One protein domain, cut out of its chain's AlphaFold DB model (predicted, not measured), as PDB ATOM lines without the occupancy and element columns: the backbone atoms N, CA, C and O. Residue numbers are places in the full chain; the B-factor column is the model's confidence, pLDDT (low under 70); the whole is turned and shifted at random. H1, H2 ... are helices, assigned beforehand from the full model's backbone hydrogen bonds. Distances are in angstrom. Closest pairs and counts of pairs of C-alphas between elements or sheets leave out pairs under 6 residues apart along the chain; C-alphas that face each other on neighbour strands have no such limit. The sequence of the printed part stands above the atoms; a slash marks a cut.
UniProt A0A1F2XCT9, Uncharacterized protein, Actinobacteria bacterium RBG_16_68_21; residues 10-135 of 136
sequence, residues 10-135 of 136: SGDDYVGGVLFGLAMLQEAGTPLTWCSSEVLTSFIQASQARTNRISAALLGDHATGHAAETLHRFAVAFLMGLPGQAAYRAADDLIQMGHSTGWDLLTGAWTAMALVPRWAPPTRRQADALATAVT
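What this domain is: This is residues 10 to 135 of the 136 residues of an uncharacterized protein of Actinobacteria bacterium RBG_16_68_21 (UniProt A0A1F2XCT9). H1 runs through the middle of a rounded, all-helix body: the hairpin of H2 and H3 packs on one side of it through H3, and an up-and-down bundle of H4, H5 and H6, each running against the one before, packs on the other side, mainly through H6. H7 sits by the last residues of H1, where the printed part ends. The printed part has 126 residues with seven named helices, H1 to H7 in order, and no named strand. It is compact, with a radius of gyration of the C-alphas of 13.9 A, and spans 40 by 34 by 26 A.

Where its parts are: Find C-alpha 10 at (5.638, 34.388, 35.372); from there H1, residues 10 to 27, runs 25.7 A to C-alpha 27 at (26.547, 42.722, 22.930). Read on to H2, residues 37 to 47, 15.2 A long, and H3, residues 53 to 63, 15.4 A. Next come H4, residues 69 to 79, 15.3 A, and H5, residues 84 to 96, 18.4 A. H6, residues 99 to 115, covers 24.0 A. H7, residues 124 to 133, 14.5 A, ends at C-alpha 133, (20.644, 50.046, 20.582).

How they stand to each other: Begin at the hub, H1, which touches four helices. It touches H6 at a steep tilt of 40 degrees, the same way; their closest C-alphas, Gly 17 and Leu 105, are 4.1 A apart. It touches H3 at a shallow tilt of 26 degrees, the same way, closest at the C-alphas of Phe 20 and His 62, 4.5 A. H1 and H4 only just touch, with 3 pairs of C-alphas within 8 A, the closest those of Gly 21 and Ala 75 at 7.1 A. Residues 24 to 27 of H1 touch H7, closest at the C-alphas of Glu 27 and Leu 130, 7.2 A. Look outward to the hairpin of H2 and H3, closest at the C-alphas of Ile 44 and Gly 60, 6.2 A. In the bundle, H4 and H5 form a hairpin, closest at the C-alphas of Phe 74 and Ala 90, 4.9 A. H5 and H6 form another, closest at the C-alphas of Ile 95 and Gly 102, 4.3 A. H2 and H6 are apart, for instance. In H1 to H7, every O i to N i+4 pair is within hydrogen-bond range.

The domain as a whole: The two C-alphas farthest apart, those of Ala 49 and Pro 83, are 41.5 A from each other. The printed part has no cut and no long link. Look for pLDDT under 70 at residue 10, residues 97 to 99 and residues 117 to 135; the mean of the printed part is 82.3.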
ATOM      1  N   SER A  10       4.390  33.835  34.826       62.31
ATOM      2  CA  SER A  10       5.638  34.388  35.372       62.31
ATOM      3  C   SER A  10       6.932  33.762  34.834       62.31
ATOM      4  O   SER A  10       7.983  34.392  34.802       62.31
ATOM      5  N   GLY A  11       6.896  32.488  34.451       78.06
ATOM      6  CA  GLY A  11       8.058  31.732  34.009       78.06
ATOM      7  C   GLY A  11       8.507  32.102  32.600       78.06
ATOM      8  O   GLY A  11       9.710  32.182  32.374       78.06
ATOM      9  N   ASP A  12       7.582  32.381  31.680       87.06
ATOM     10  CA  ASP A  12       7.948  32.898  30.353       87.06
ATOM     11  C   ASP A  12       8.557  34.299  30.454       87.06
ATOM     12  O   ASP A  12       9.581  34.555  29.828       87.06
ATOM     13  N   ASP A  13       7.981  35.172  31.286       89.19
ATOM     14  CA  ASP A  13       8.491  36.525  31.524       89.19
ATOM     15  C   ASP A  13       9.888  36.485  32.163       89.19
ATOM     16  O   ASP A  13      10.813  37.163  31.716       89.19
ATOM     17  N   TYR A  14      10.092  35.612  33.153       90.88
ATOM     18  CA  TYR A  14      11.405  35.391  33.752       90.88
ATOM     19  C   TYR A  14      12.426  34.865  32.734       90.88
ATOM     20  O   TYR A  14      13.533  35.396  32.636       90.88
ATOM     21  N   VAL A  15      12.073  33.837  31.955       92.31
ATOM     22  CA  VAL A  15      12.961  33.287  30.917       92.31
ATOM     23  C   VAL A  15      13.254  34.344  29.854       92.31
ATOM     24  O   VAL A  15      14.403  34.478  29.446       92.31
ATOM     25  N   GLY A  16      12.259  35.132  29.455       93.12
ATOM     26  CA  GLY A  16      12.422  36.274  28.560       93.12
ATOM     27  C   GLY A  16      13.438  37.275  29.099       93.12
ATOM     28  O   GLY A  16      14.374  37.644  28.392       93.12
ATOM     29  N   GLY A  17      13.338  37.619  30.383       93.81
ATOM     30  CA  GLY A  17      14.311  38.468  31.066       93.81
ATOM     31  C   GLY A  17      15.722  37.881  31.029       93.81
ATOM     32  O   GLY A  17      16.675  38.590  30.710       93.81
ATOM     33  N   VAL A  18      15.870  36.578  31.300       94.25
ATOM     34  CA  VAL A  18      17.168  35.885  31.220       94.25
ATOM     35  C   VAL A  18      17.740  35.969  29.805       94.25
ATOM     36  O   VAL A  18      18.887  36.378  29.647       94.25
ATOM     37  N   LEU A  19      16.954  35.619  28.784       94.94
ATOM     38  CA  LEU A  19      17.379  35.648  27.381       94.94
ATOM     39  C   LEU A  19      17.844  37.044  26.963       94.94
ATOM     40  O   LEU A  19      18.930  37.182  26.402       94.94
ATOM     41  N   PHE A  20      17.076  38.070  27.328       95.56
ATOM     42  CA  PHE A  20      17.441  39.462  27.097       95.56
ATOM     43  C   PHE A  20      18.757  39.843  27.791       95.56
ATOM     44  O   PHE A  20      19.651  40.418  27.172       95.56
ATOM     45  N   GLY A  21      18.920  39.486  29.067       94.12
ATOM     46  CA  GLY A  21      20.148  39.764  29.810       94.12
ATOM     47  C   GLY A  21      21.381  39.083  29.203       94.12
ATOM     48  O   GLY A  21      22.455  39.686  29.159       94.12
ATOM     49  N   LEU A  22      21.240  37.855  28.693       93.12
ATOM     50  CA  LEU A  22      22.314  37.148  27.985       93.12
ATOM     51  C   LEU A  22      22.658  37.817  26.651       93.12
ATOM     52  O   LEU A  22      23.843  38.009  26.375       93.12
ATOM     53  N   ALA A  23      21.655  38.232  25.874       93.12
ATOM     54  CA  ALA A  23      21.869  38.991  24.642       93.12
ATOM     55  C   ALA A  23      22.639  40.294  24.924       93.12
ATOM     56  O   ALA A  23      23.630  40.592  24.257       93.12
ATOM     57  N   MET A  24      22.276  41.011  25.993       92.44
ATOM     58  CA  MET A  24      22.962  42.243  26.389       92.44
ATOM     59  C   MET A  24      24.401  42.013  26.853       92.44
ATOM     60  O   MET A  24      25.291  42.813  26.559       92.44
ATOM     61  N   LEU A  25      24.666  40.903  27.543       90.50
ATOM     62  CA  LEU A  25      26.026  40.498  27.898       90.50
ATOM     63  C   LEU A  25      26.867  40.174  26.658       90.50
ATOM     64  O   LEU A  25      28.035  40.568  26.616       90.50
ATOM     65  N   GLN A  26      26.302  39.485  25.662       89.25
ATOM     66  CA  GLN A  26      26.982  39.194  24.394       89.25
ATOM     67  C   GLN A  26      27.293  40.477  23.625       89.25
ATOM     68  O   GLN A  26      28.421  40.638  23.156       89.25
ATOM     69  N   GLU A  27      26.346  41.412  23.556       88.62
ATOM     70  CA  GLU A  27      26.547  42.722  22.930       88.62
ATOM     71  C   GLU A  27      27.626  43.544  23.653       88.62
ATOM     72  O   GLU A  27      28.497  44.146  23.022       88.62
ATOM     73  N   ALA A  28      27.670  43.466  24.986       86.94
ATOM     74  CA  ALA A  28      28.744  44.036  25.799       86.94
ATOM     75  C   ALA A  28      30.105  43.320  25.629       86.94
ATOM     76  O   ALA A  28      31.110  43.770  26.179       86.94
ATOM     77  N   GLY A  29      30.166  42.224  24.863       86.31
ATOM     78  CA  GLY A  29      31.378  41.454  24.570       86.31
ATOM     79  C   GLY A  29      31.735  40.384  25.599       86.31
ATOM     80  O   GLY A  29      32.879  39.929  25.629       86.31
ATOM     81  N   THR A  30      30.783  39.973  26.437       86.00
ATOM     82  CA  THR A  30      30.960  38.849  27.364       86.00
ATOM     83  C   THR A  30      30.918  37.534  26.579       86.00
ATOM     84  O   THR A  30      29.913  37.243  25.927       86.00
ATOM     85  N   PRO A  31      31.974  36.703  26.623       83.19
ATOM     86  CA  PRO A  31      32.000  35.449  25.880       83.19
ATOM     87  C   PRO A  31      31.100  34.394  26.546       83.19
ATOM     88  O   PRO A  31      31.495  33.736  27.507       83.19
ATOM     89  N   LEU A  32      29.891  34.197  26.011       86.19
ATOM     90  CA  LEU A  32      28.956  33.151  26.448       86.19
ATOM     91  C   LEU A  32      29.127  31.865  25.624       86.19
ATOM     92  O   LEU A  32      28.279  31.516  24.809       86.19
ATOM     93  N   THR A  33      30.228  31.137  25.819       83.81
ATOM     94  CA  THR A  33      30.557  29.931  25.020       83.81
ATOM     95  C   THR A  33      29.529  28.800  25.126       83.81
ATOM     96  O   THR A  33      29.432  27.967  24.230       83.81
ATOM     97  N   TRP A  34      28.750  28.778  26.206       84.62
ATOM     98  CA  TRP A  34      27.670  27.824  26.463       84.62
ATOM     99  C   TRP A  34      26.316  28.261  25.872       84.62
ATOM    100  O   TRP A  34      25.382  27.464  25.841       84.62
ATOM    101  N   CYS A  35      26.199  29.507  25.402       85.56
ATOM    102  CA  CYS A  35      24.983  30.088  24.837       85.56
ATOM    103  C   CYS A  35      25.215  30.451  23.363       85.56
ATOM    104  O   CYS A  35      25.363  31.618  22.998       85.56
ATOM    105  N   SER A  36      25.317  29.434  22.504       86.12
ATOM    106  CA  SER A  36      25.435  29.650  21.060       86.12
ATOM    107  C   SER A  36      24.082  30.005  20.434       86.12
ATOM    108  O   SER A  36      23.020  29.681  20.972       86.12
ATOM    109  N   SER A  37      24.113  30.626  19.250       85.19
ATOM    110  CA  SER A  37      22.903  30.917  18.469       85.19
ATOM    111  C   SER A  37      22.099  29.655  18.132       85.19
ATOM    112  O   SER A  37      20.872  29.699  18.098       85.19
ATOM    113  N   GLU A  38      22.766  28.518  17.926       88.06
ATOM    114  CA  GLU A  38      22.127  27.227  17.649       88.06
ATOM    115  C   GLU A  38      21.385  26.673  18.874       88.06
ATOM    116  O   GLU A  38      20.248  26.211  18.754       88.06
ATOM    117  N   VAL A  39      21.989  26.785  20.064       89.38
ATOM    118  CA  VAL A  39      21.349  26.407  21.334       89.38
ATOM    119  C   VAL A  39      20.122  27.282  21.585       89.38
ATOM    120  O   VAL A  39      19.049  26.754  21.878       89.38
ATOM    121  N   LEU A  40      20.250  28.602  21.408       89.06
ATOM    122  CA  LEU A  40      19.134  29.543  21.538       89.06
ATOM    123  C   LEU A  40      18.015  29.235  20.537       89.06
ATOM    124  O   LEU A  40      16.857  29.131  20.925       89.06
ATOM    125  N   THR A  41      18.350  29.011  19.266       88.81
ATOM    126  CA  THR A  41      17.361  28.687  18.223       88.81
ATOM    127  C   THR A  41      16.607  27.403  18.559       88.81
ATOM    128  O   THR A  41      15.377  27.374  18.495       88.81
ATOM    129  N   SER A  42      17.325  26.359  18.977       89.88
ATOM    130  CA  SER A  42      16.730  25.078  19.371       89.88
ATOM    131  C   SER A  42      15.808  25.232  20.583       89.88
ATOM    132  O   SER A  42      14.718  24.659  20.618       89.88
ATOM    133  N   PHE A  43      16.207  26.049  21.563       90.00
ATOM    134  CA  PHE A  43      15.388  26.364  22.732       90.00
ATOM    135  C   PHE A  43      14.086  27.082  22.348       90.00
ATOM    136  O   PHE A  43      13.010  26.661  22.775       90.00
ATOM    137  N   ILE A  44      14.163  28.119  21.509       88.50
ATOM    138  CA  ILE A  44      12.988  28.874  21.047       88.50
ATOM    139  C   ILE A  44      12.047  27.988  20.226       88.50
ATOM    140  O   ILE A  44      10.832  28.046  20.395       88.50
ATOM    141  N   GLN A  45      12.573  27.114  19.368       88.44
ATOM    142  CA  GLN A  45      11.741  26.158  18.631       88.44
ATOM    143  C   GLN A  45      11.018  25.185  19.570       88.44
ATOM    144  O   GLN A  45       9.832  24.914  19.386       88.44
ATOM    145  N   ALA A  46      11.696  24.688  20.607       87.19
ATOM    146  CA  ALA A  46      11.087  23.802  21.595       87.19
ATOM    147  C   ALA A  46      10.030  24.511  22.464       87.19
ATOM    148  O   ALA A  46       9.038  23.888  22.854       87.19
ATOM    149  N   SER A  47      10.205  25.804  22.761       83.81
ATOM    150  CA  SER A  47       9.257  26.572  23.581       83.81
ATOM    151  C   SER A  47       7.925  26.823  22.867       83.81
ATOM    152  O   SER A  47       6.887  26.838  23.527       83.81
ATOM    153  N   GLN A  48       7.908  26.901  21.529       83.75
ATOM    154  CA  GLN A  48       6.683  27.083  20.732       83.75
ATOM    155  C   GLN A  48       5.608  26.021  21.000       83.75
ATOM    156  O   GLN A  48       4.418  26.312  20.896       83.75
ATOM    157  N   ALA A  49       6.007  24.794  21.351       82.00
ATOM    158  CA  ALA A  49       5.085  23.708  21.680       82.00
ATOM    159  C   ALA A  49       4.621  23.716  23.151       82.00
ATOM    160  O   ALA A  49       3.763  22.918  23.524       82.00
ATOM    161  N   ARG A  50       5.207  24.572  23.998       80.31
ATOM    162  CA  ARG A  50       5.035  24.562  25.461       80.31
ATOM    163  C   ARG A  50       4.445  25.844  26.043       80.31
ATOM    164  O   ARG A  50       4.091  25.839  27.218       80.31
ATOM    165  N   THR A  51       4.325  26.905  25.250       80.81
ATOM    166  CA  THR A  51       3.665  28.155  25.643       80.81
ATOM    167  C   THR A  51       2.740  28.682  24.536       80.81
ATOM    168  O   THR A  51       2.590  28.077  23.475       80.81
ATOM    169  N   ASN A  52       2.060  29.799  24.788       84.69
ATOM    170  CA  ASN A  52       1.225  30.479  23.811       84.69
ATOM    171  C   ASN A  52       2.078  31.225  22.762       84.69
ATOM    172  O   ASN A  52       3.238  31.567  22.982       84.69
ATOM    173  N   ARG A  53       1.466  31.523  21.612       85.06
ATOM    174  CA  ARG A  53       2.147  32.156  20.469       85.06
ATOM    175  C   ARG A  53       2.761  33.524  20.779       85.06
ATOM    176  O   ARG A  53       3.774  33.854  20.175       85.06
ATOM    177  N   ILE A  54       2.156  34.302  21.678       85.81
ATOM    178  CA  ILE A  54       2.653  35.631  22.055       85.81
ATOM    179  C   ILE A  54       3.924  35.470  22.888       85.81
ATOM    180  O   ILE A  54       4.955  36.022  22.518       85.81
ATOM    181  N   SER A  55       3.886  34.645  23.939       85.44
ATOM    182  CA  SER A  55       5.070  34.346  24.754       85.44
ATOM    183  C   SER A  55       6.214  33.776  23.913       85.44
ATOM    184  O   SER A  55       7.346  34.222  24.036       85.44
ATOM    185  N   ALA A  56       5.934  32.832  23.008       87.25
ATOM    186  CA  ALA A  56       6.967  32.250  22.150       87.25
ATOM    187  C   ALA A  56       7.636  33.284  21.224       87.25
ATOM    188  O   ALA A  56       8.845  33.211  21.009       87.25
ATOM    189  N   ALA A  57       6.870  34.246  20.695       90.00
ATOM    190  CA  ALA A  57       7.416  35.347  19.902       90.00
ATOM    191  C   ALA A  57       8.292  36.274  20.760       90.00
ATOM    192  O   ALA A  57       9.436  36.529  20.392       90.00
ATOM    193  N   LEU A  58       7.806  36.671  21.942       90.88
ATOM    194  CA  LEU A  58       8.553  37.511  22.886       90.88
ATOM    195  C   LEU A  58       9.869  36.864  23.333       90.88
ATOM    196  O   LEU A  58      10.888  37.539  23.416       90.88
ATOM    197  N   LEU A  59       9.885  35.549  23.572       92.69
ATOM    198  CA  LEU A  59      11.122  34.823  23.874       92.69
ATOM    199  C   LEU A  59      12.137  34.926  22.724       92.69
ATOM    200  O   LEU A  59      13.332  35.071  22.980       92.69
ATOM    201  N   GLY A  60      11.675  34.860  21.473       92.56
ATOM    202  CA  GLY A  60      12.519  35.054  20.291       92.56
ATOM    203  C   GLY A  60      13.081  36.473  20.211       92.56
ATOM    204  O   GLY A  60      14.287  36.642  20.036       92.56
ATOM    205  N   ASP A  61      12.231  37.478  20.421       94.25
ATOM    206  CA  ASP A  61      12.629  38.888  20.444       94.25
ATOM    207  C   ASP A  61      13.692  39.132  21.526       94.25
ATOM    208  O   ASP A  61      14.794  39.599  21.227       94.25
ATOM    209  N   HIS A  62      13.433  38.690  22.758       94.88
ATOM    210  CA  HIS A  62      14.363  38.816  23.880       94.88
ATOM    211  C   HIS A  62      15.688  38.084  23.654       94.88
ATOM    212  O   HIS A  62      16.741  38.632  23.974       94.88
ATOM    213  N   ALA A  63      15.677  36.893  23.048       93.88
ATOM    214  CA  ALA A  63      16.901  36.163  22.697       93.88
ATOM    215  C   ALA A  63      17.778  36.902  21.674       93.88
ATOM    216  O   ALA A  63      18.973  36.631  21.580       93.88
ATOM    217  N   THR A  64      17.196  37.832  20.915       92.38
ATOM    218  CA  THR A  64      17.913  38.697  19.967       92.38
ATOM    219  C   THR A  64      18.216  40.088  20.523       92.38
ATOM    220  O   THR A  64      18.760  40.919  19.805       92.38
ATOM    221  N   GLY A  65      17.900  40.336  21.798       92.62
ATOM    222  CA  GLY A  65      18.126  41.620  22.456       92.62
ATOM    223  C   GLY A  65      17.018  42.649  22.241       92.62
ATOM    224  O   GLY A  65      17.191  43.783  22.661       92.62
ATOM    225  N   HIS A  66      15.880  42.288  21.641       94.19
ATOM    226  CA  HIS A  66      14.738  43.195  21.518       94.19
ATOM    227  C   HIS A  66      13.852  43.116  22.766       94.19
ATOM    228  O   HIS A  66      13.405  42.038  23.171       94.19
ATOM    229  N   ALA A  67      13.581  44.259  23.392       92.06
ATOM    230  CA  ALA A  67      12.668  44.360  24.525       92.06
ATOM    231  C   ALA A  67      12.076  45.771  24.661       92.06
ATOM    232  O   ALA A  67      12.406  46.687  23.913       92.06
ATOM    233  N   ALA A  68      11.206  45.956  25.657       88.88
ATOM    234  CA  ALA A  68      10.727  47.280  26.028       88.88
ATOM    235  C   ALA A  68      11.891  48.198  26.443       88.88
ATOM    236  O   ALA A  68      12.826  47.773  27.126       88.88
ATOM    237  N   GLU A  69      11.787  49.482  26.100       88.62
ATOM    238  CA  GLU A  69      12.809  50.497  26.379       88.62
ATOM    239  C   GLU A  69      13.216  50.538  27.865       88.62
ATOM    240  O   GLU A  69      14.391  50.669  28.197       88.62
ATOM    241  N   THR A  70      12.264  50.359  28.786       88.00
ATOM    242  CA  THR A  70      12.529  50.302  30.234       88.00
ATOM    243  C   THR A  70      13.499  49.188  30.621       88.00
ATOM    244  O   THR A  70      14.377  49.407  31.459       88.00
ATOM    245  N   LEU A  71      13.385  48.012  29.996       90.12
ATOM    246  CA  LEU A  71      14.272  46.880  30.256       90.12
ATOM    247  C   LEU A  71      15.680  47.147  29.703       90.12
ATOM    248  O   LEU A  71      16.668  46.862  30.384       90.12
ATOM    249  N   HIS A  72      15.780  47.796  28.537       91.31
ATOM    250  CA  HIS A  72      17.054  48.297  28.012       91.31
ATOM    251  C   HIS A  72      17.703  49.318  28.948       91.31
ATOM    252  O   HIS A  72      18.877  49.171  29.291       91.31
ATOM    253  N   ARG A  73      16.955  50.323  29.424       89.75
ATOM    254  CA  ARG A  73      17.475  51.328  30.369       89.75
ATOM    255  C   ARG A  73      18.030  50.673  31.634       89.75
ATOM    256  O   ARG A  73      19.091  51.077  32.111       89.75
ATOM    257  N   PHE A  74      17.349  49.650  32.151       90.38
ATOM    258  CA  PHE A  74      17.832  48.878  33.292       90.38
ATOM    259  C   PHE A  74      19.140  48.140  32.974       90.38
ATOM    260  O   PHE A  74      20.118  48.301  33.708       90.38
ATOM    261  N   ALA A  75      19.189  47.376  31.879       90.44
ATOM    262  CA  ALA A  75      20.378  46.611  31.501       90.44
ATOM    263  C   ALA A  75      21.593  47.506  31.241       90.44
ATOM    264  O   ALA A  75      22.672  47.239  31.770       90.44
ATOM    265  N   VAL A  76      21.421  48.617  30.521       89.00
ATOM    266  CA  VAL A  76      22.490  49.601  30.293       89.00
ATOM    267  C   VAL A  76      22.983  50.180  31.615       89.00
ATOM    268  O   VAL A  76      24.189  50.177  31.873       89.00
ATOM    269  N   ALA A  77      22.077  50.623  32.494       87.31
ATOM    270  CA  ALA A  77      22.466  51.166  33.792       87.31
ATOM    271  C   ALA A  77      23.246  50.148  34.636       87.31
ATOM    272  O   ALA A  77      24.237  50.509  35.278       87.31
ATOM    273  N   PHE A  78      22.839  48.879  34.594       85.88
ATOM    274  CA  PHE A  78      23.489  47.793  35.319       85.88
ATOM    275  C   PHE A  78      24.869  47.432  34.749       85.88
ATOM    276  O   PHE A  78      25.840  47.318  35.505       85.88
ATOM    277  N   LEU A  79      24.974  47.248  33.431       85.56
ATOM    278  CA  LEU A  79      26.199  46.819  32.745       85.56
ATOM    279  C   LEU A  79      27.266  47.914  32.719       85.56
ATOM    280  O   LEU A  79      28.446  47.622  32.902       85.56
ATOM    281  N   MET A  80      26.860  49.173  32.556       83.00
ATOM    282  CA  MET A  80      27.777  50.314  32.561       83.00
ATOM    283  C   MET A  80      28.183  50.767  33.968       83.00
ATOM    284  O   MET A  80      29.023  51.656  34.103       83.00
ATOM    285  N   GLY A  81      27.599  50.182  35.019       79.12
ATOM    286  CA  GLY A  81      27.865  50.584  36.399       79.12
ATOM    287  C   GLY A  81      27.459  52.033  36.672       79.12
ATOM    288  O   GLY A  81      28.154  52.737  37.408       79.12
ATOM    289  N   LEU A  82      26.360  52.494  36.061       79.31
ATOM    290  CA  LEU A  82      25.813  53.820  36.336       79.31
ATOM    291  C   LEU A  82      25.435  53.936  37.825       79.31
ATOM    292  O   LEU A  82      25.215  52.917  38.489       79.31
ATOM    293  N   PRO A  83      25.334  55.161  38.378       77.81
ATOM    294  CA  PRO A  83      24.947  55.350  39.771       77.81
ATOM    295  C   PRO A  83      23.672  54.567  40.096       77.81
ATOM    296  O   PRO A  83      22.721  54.597  39.315       77.81
ATOM    297  N   GLY A  84      23.625  53.908  41.259       73.81
ATOM    298  CA  GLY A  84      22.524  53.004  41.625       73.81
ATOM    299  C   GLY A  84      21.127  53.628  41.508       73.81
ATOM    300  O   GLY A  84      20.164  52.932  41.208       73.81
ATOM    301  N   GLN A  85      21.023  54.955  41.634       78.25
ATOM    302  CA  GLN A  85      19.779  55.695  41.429       78.25
ATOM    303  C   GLN A  85      19.220  55.583  39.997       78.25
ATOM    304  O   GLN A  85      18.004  55.597  39.826       78.25
ATOM    305  N   ALA A  86      20.076  55.492  38.976       76.12
ATOM    306  CA  ALA A  86      19.663  55.350  37.579       76.12
ATOM    307  C   ALA A  86      19.109  53.944  37.305       76.12
ATOM    308  O   ALA A  86      18.024  53.815  36.743       76.12
ATOM    309  N   ALA A  87      19.804  52.905  37.780       75.94
ATOM    310  CA  ALA A  87      19.329  51.524  37.690       75.94
ATOM    311  C   ALA A  87      18.025  51.317  38.479       75.94
ATOM    312  O   ALA A  87      17.112  50.659  37.991       75.94
ATOM    313  N   TYR A  88      17.908  51.936  39.659       83.56
ATOM    314  CA  TYR A  88      16.693  51.888  40.471       83.56
ATOM    315  C   TYR A  88      15.494  52.528  39.767       83.56
ATOM    316  O   TYR A  88      14.433  51.921  39.721       83.56
ATOM    317  N   ARG A  89      15.653  53.722  39.176       85.44
ATOM    318  CA  ARG A  89      14.568  54.376  38.421       85.44
ATOM    319  C   ARG A  89      14.133  53.548  37.214       85.44
ATOM    320  O   ARG A  89      12.943  53.392  36.992       85.44
ATOM    321  N   ALA A  90      15.083  52.983  36.470       81.62
ATOM    322  CA  ALA A  90      14.758  52.126  35.333       81.62
ATOM    323  C   ALA A  90      14.028  50.838  35.759       81.62
ATOM    324  O   ALA A  90      13.101  50.407  35.080       81.62
ATOM    325  N   ALA A  91      14.417  50.250  36.896       83.44
ATOM    326  CA  ALA A  91      13.708  49.120  37.488       83.44
ATOM    327  C   ALA A  91      12.297  49.507  37.967       83.44
ATOM    328  O   ALA A  91      11.361  48.749  37.734       83.44
ATOM    329  N   ASP A  92      12.134  50.683  38.583       86.94
ATOM    330  CA  ASP A  92      10.837  51.196  39.044       86.94
ATOM    331  C   ASP A  92       9.869  51.432  37.871       86.94
ATOM    332  O   ASP A  92       8.741  50.941  37.884       86.94
ATOM    333  N   ASP A  93      10.335  52.077  36.798       84.62
ATOM    334  CA  ASP A  93       9.548  52.262  35.572       84.62
ATOM    335  C   ASP A  93       9.089  50.913  34.984       84.62
ATOM    336  O   ASP A  93       7.958  50.772  34.514       84.62
ATOM    337  N   LEU A  94       9.969  49.903  35.003       82.12
ATOM    338  CA  LEU A  94       9.699  48.577  34.450       82.12
ATOM    339  C   LEU A  94       8.617  47.825  35.238       82.12
ATOM    340  O   LEU A  94       7.710  47.254  34.631       82.12
ATOM    341  N   ILE A  95       8.673  47.840  36.574       84.69
ATOM    342  CA  ILE A  95       7.675  47.152  37.412       84.69
ATOM    343  C   ILE A  95       6.310  47.855  37.381       84.69
ATOM    344  O   ILE A  95       5.279  47.197  37.542       84.69
ATOM    345  N   GLN A  96       6.276  49.164  37.109       81.81
ATOM    346  CA  GLN A  96       5.027  49.916  36.977       81.81
ATOM    347  C   GLN A  96       4.263  49.613  35.672       81.81
ATOM    348  O   GLN A  96       3.036  49.715  35.662       81.81
ATOM    349  N   MET A  97       4.926  49.171  34.594       68.12
ATOM    350  CA  MET A  97       4.266  48.870  33.306       68.12
ATOM    351  C   MET A  97       3.556  47.505  33.235       68.12
ATOM    352  O   MET A  97       2.909  47.204  32.233       68.12
ATOM    353  N   GLY A  98       3.609  46.682  34.286       64.88
ATOM    354  CA  GLY A  98       2.928  45.387  34.283       64.88
ATOM    355  C   GLY A  98       3.248  44.536  35.499       64.88
ATOM    356  O   GLY A  98       3.811  43.464  35.325       64.88
ATOM    357  N   HIS A  99       2.909  45.023  36.701       67.81
ATOM    358  CA  HIS A  99       3.256  44.476  38.028       67.81
ATOM    359  C   HIS A  99       3.950  43.094  38.028       67.81
ATOM    360  O   HIS A  99       5.150  43.055  38.246       67.81
ATOM    361  N   SER A 100       3.263  41.972  37.761       76.19
ATOM    362  CA  SER A 100       3.911  40.640  37.787       76.19
ATOM    363  C   SER A 100       4.955  40.449  36.677       76.19
ATOM    364  O   SER A 100       6.105  40.154  36.973       76.19
ATOM    365  N   THR A 101       4.578  40.688  35.420       82.50
ATOM    366  CA  THR A 101       5.452  40.555  34.244       82.50
ATOM    367  C   THR A 101       6.691  41.443  34.330       82.50
ATOM    368  O   THR A 101       7.795  41.006  34.018       82.50
ATOM    369  N   GLY A 102       6.538  42.683  34.806       85.69
ATOM    370  CA  GLY A 102       7.660  43.603  35.005       85.69
ATOM    371  C   GLY A 102       8.656  43.091  36.049       85.69
ATOM    372  O   GLY A 102       9.864  43.150  35.820       85.69
ATOM    373  N   TRP A 103       8.164  42.535  37.163       88.00
ATOM    374  CA  TRP A 103       9.010  41.901  38.179       88.00
ATOM    375  C   TRP A 103       9.733  40.666  37.644       88.00
ATOM    376  O   TRP A 103      10.929  40.506  37.900       88.00
ATOM    377  N   ASP A 104       9.045  39.815  36.891       90.00
ATOM    378  CA  ASP A 104       9.614  38.578  36.361       90.00
ATOM    379  C   ASP A 104      10.704  38.867  35.310       90.00
ATOM    380  O   ASP A 104      11.822  38.358  35.433       90.00
ATOM    381  N   LEU A 105      10.445  39.783  34.365       91.00
ATOM    382  CA  LEU A 105      11.433  40.260  33.385       91.00
ATOM    383  C   LEU A 105      12.659  40.888  34.058       91.00
ATOM    384  O   LEU A 105      13.798  40.556  33.716       91.00
ATOM    385  N   LEU A 106      12.437  41.776  35.035       91.50
ATOM    386  CA  LEU A 106      13.511  42.416  35.799       91.50
ATOM    387  C   LEU A 106      14.382  41.370  36.499       91.50
ATOM    388  O   LEU A 106      15.612  41.424  36.429       91.50
ATOM    389  N   THR A 107      13.739  40.409  37.163       91.12
ATOM    390  CA  THR A 107      14.416  39.359  37.929       91.12
ATOM    391  C   THR A 107      15.228  38.455  37.008       91.12
ATOM    392  O   THR A 107      16.386  38.162  37.314       91.12
ATOM    393  N   GLY A 108      14.678  38.058  35.860       92.94
ATOM    394  CA  GLY A 108      15.393  37.262  34.864       92.94
ATOM    395  C   GLY A 108      16.618  37.985  34.303       92.94
ATOM    396  O   GLY A 108      17.724  37.437  34.317       92.94
ATOM    397  N   ALA A 109      16.454  39.244  33.887       93.31
ATOM    398  CA  ALA A 109      17.545  40.040  33.326       93.31
ATOM    399  C   ALA A 109      18.659  40.275  34.350       93.31
ATOM    400  O   ALA A 109      19.839  40.074  34.054       93.31
ATOM    401  N   TRP A 110      18.293  40.639  35.582       91.81
ATOM    402  CA  TRP A 110      19.249  40.778  36.675       91.81
ATOM    403  C   TRP A 110      19.985  39.467  36.959       91.81
ATOM    404  O   TRP A 110      21.201  39.480  37.118       91.81
ATOM    405  N   THR A 111      19.281  38.332  36.956       91.81
ATOM    406  CA  THR A 111      19.879  37.017  37.217       91.81
ATOM    407  C   THR A 111      20.953  36.674  36.186       91.81
ATOM    408  O   THR A 111      22.063  36.301  36.564       91.81
ATOM    409  N   ALA A 112      20.668  36.863  34.894       91.06
ATOM    410  CA  ALA A 112      21.653  36.666  33.832       91.06
ATOM    411  C   ALA A 112      22.884  37.567  34.029       91.06
ATOM    412  O   ALA A 112      24.017  37.086  34.047       91.06
ATOM    413  N   MET A 113      22.671  38.867  34.245       88.75
ATOM    414  CA  MET A 113      23.758  39.847  34.356       88.75
ATOM    415  C   MET A 113      24.558  39.760  35.664       88.75
ATOM    416  O   MET A 113      25.714  40.186  35.695       88.75
ATOM    417  N   ALA A 114      23.965  39.247  36.743       86.00
ATOM    418  CA  ALA A 114      24.616  39.101  38.044       86.00
ATOM    419  C   ALA A 114      25.367  37.769  38.190       86.00
ATOM    420  O   ALA A 114      26.407  37.737  38.849       86.00
ATOM    421  N   LEU A 115      24.854  36.678  37.605       82.00
ATOM    422  CA  LEU A 115      25.449  35.342  37.737       82.00
ATOM    423  C   LEU A 115      26.511  35.039  36.686       82.00
ATOM    424  O   LEU A 115      27.390  34.216  36.944       82.00
ATOM    425  N   VAL A 116      26.459  35.680  35.517       77.50
ATOM    426  CA  VAL A 116      27.533  35.548  34.532       77.50
ATOM    427  C   VAL A 116      28.739  36.363  35.018       77.50
ATOM    428  O   VAL A 116      28.630  37.583  35.166       77.50
ATOM    429  N   PRO A 117      29.899  35.724  35.274       63.34
ATOM    430  CA  PRO A 117      31.082  36.423  35.752       63.34
ATOM    431  C   PRO A 117      31.480  37.535  34.783       63.34
ATOM    432  O   PRO A 117      31.681  37.296  33.591       63.34
ATOM    433  N   ARG A 118      31.629  38.755  35.310       61.09
ATOM    434  CA  ARG A 118      32.122  39.902  34.545       61.09
ATOM    435  C   ARG A 118      33.576  39.663  34.148       61.09
ATOM    436  O   ARG A 118      34.488  39.862  34.947       61.09
ATOM    437  N   TRP A 119      33.798  39.259  32.906       54.19
ATOM    438  CA  TRP A 119      35.078  39.468  32.240       54.19
ATOM    439  C   TRP A 119      35.098  40.911  31.714       54.19
ATOM    440  O   TRP A 119      34.201  41.263  30.962       54.19
ATOM    441  N   ALA A 120      36.096  41.688  32.164       54.47
ATOM    442  CA  ALA A 120      36.515  43.054  31.791       54.47
ATOM    443  C   ALA A 120      35.418  44.123  31.515       54.47
ATOM    444  O   ALA A 120      34.485  43.892  30.757       54.47
ATOM    445  N   PRO A 121      35.533  45.353  32.062       51.81
ATOM    446  CA  PRO A 121      34.583  46.423  31.745       51.81
ATOM    447  C   PRO A 121      34.513  46.675  30.225       51.81
ATOM    448  O   PRO A 121      35.561  46.642  29.567       51.81
ATOM    449  N   PRO A 122      33.315  46.946  29.669       55.81
ATOM    450  CA  PRO A 122      33.151  47.182  28.242       55.81
ATOM    451  C   PRO A 122      34.034  48.351  27.797       55.81
ATOM    452  O   PRO A 122      34.127  49.393  28.451       55.81
ATOM    453  N   THR A 123      34.707  48.183  26.663       62.06
ATOM    454  CA  THR A 123      35.451  49.267  26.013       62.06
ATOM    455  C   THR A 123      34.497  50.394  25.600       62.06
ATOM    456  O   THR A 123      33.316  50.150  25.361       62.06
ATOM    457  N   ARG A 124      34.990  51.637  25.450       59.50
ATOM    458  CA  ARG A 124      34.157  52.786  25.010       59.50
ATOM    459  C   ARG A 124      33.312  52.487  23.759       59.50
ATOM    460  O   ARG A 124      32.170  52.902  23.701       59.50
ATOM    461  N   ARG A 125      33.822  51.687  22.814       60.72
ATOM    462  CA  ARG A 125      33.057  51.263  21.626       60.72
ATOM    463  C   ARG A 125      31.853  50.370  21.942       60.72
ATOM    464  O   ARG A 125      30.842  50.473  21.264       60.72
ATOM    465  N   GLN A 126      31.970  49.488  22.931       63.31
ATOM    466  CA  GLN A 126      30.876  48.606  23.356       63.31
ATOM    467  C   GLN A 126      29.822  49.388  24.140       63.31
ATOM    468  O   GLN A 126      28.633  49.162  23.966       63.31
ATOM    469  N   ALA A 127      30.255  50.363  24.942       62.38
ATOM    470  CA  ALA A 127      29.364  51.326  25.580       62.38
ATOM    471  C   ALA A 127      28.546  52.138  24.556       62.38
ATOM    472  O   ALA A 127      27.336  52.278  24.713       62.38
ATOM    473  N   ASP A 128      29.194  52.627  23.495       66.88
ATOM    474  CA  ASP A 128      28.532  53.394  22.432       66.88
ATOM    475  C   ASP A 128      27.551  52.526  21.616       66.88
ATOM    476  O   ASP A 128      26.479  52.997  21.236       66.88
ATOM    477  N   ALA A 129      27.876  51.245  21.387       63.03
ATOM    478  CA  ALA A 129      26.977  50.285  20.739       63.03
ATOM    479  C   ALA A 129      25.705  50.045  21.571       63.03
ATOM    480  O   ALA A 129      24.603  50.244  21.061       63.03
ATOM    481  N   LEU A 130      25.864  49.768  22.872       61.16
ATOM    482  CA  LEU A 130      24.746  49.588  23.806       61.16
ATOM    483  C   LEU A 130      23.862  50.840  23.901       61.16
ATOM    484  O   LEU A 130      22.645  50.729  23.978       61.16
ATOM    485  N   ALA A 131      24.455  52.038  23.878       62.91
ATOM    486  CA  ALA A 131      23.704  53.294  23.893       62.91
ATOM    487  C   ALA A 131      22.916  53.530  22.591       62.91
ATOM    488  O   ALA A 131      21.817  54.084  22.620       62.91
ATOM    489  N   THR A 132      23.452  53.085  21.451       61.50
ATOM    490  CA  THR A 132      22.794  53.217  20.142       61.50
ATOM    491  C   THR A 132      21.607  52.257  20.016       61.50
ATOM    492  O   THR A 132      20.562  52.652  19.499       61.50
ATOM    493  N   ALA A 133      21.717  51.043  20.568       55.97
ATOM    494  CA  ALA A 133      20.644  50.046  20.582       55.97
ATOM    495  C   ALA A 133      19.374  50.508  21.330       55.97
ATOM    496  O   ALA A 133      18.285  50.059  21.008       55.97
ATOM    497  N   VAL A 134      19.482  51.453  22.276       51.59
ATOM    498  CA  VAL A 134      18.322  52.027  22.996       51.59
ATOM    499  C   VAL A 134      17.531  53.042  22.156       51.59
ATOM    500  O   VAL A 134      16.398  53.369  22.492       51.59
ATOM    501  N   THR A 135      18.112  53.570  21.074       43.00
ATOM    502  CA  THR A 135      17.530  54.698  20.314       43.00
ATOM    503  C   THR A 135      16.812  54.262  19.026       43.00
ATOM    504  O   THR A 135      16.343  55.122  18.280       43.00
TER     505      THR A 135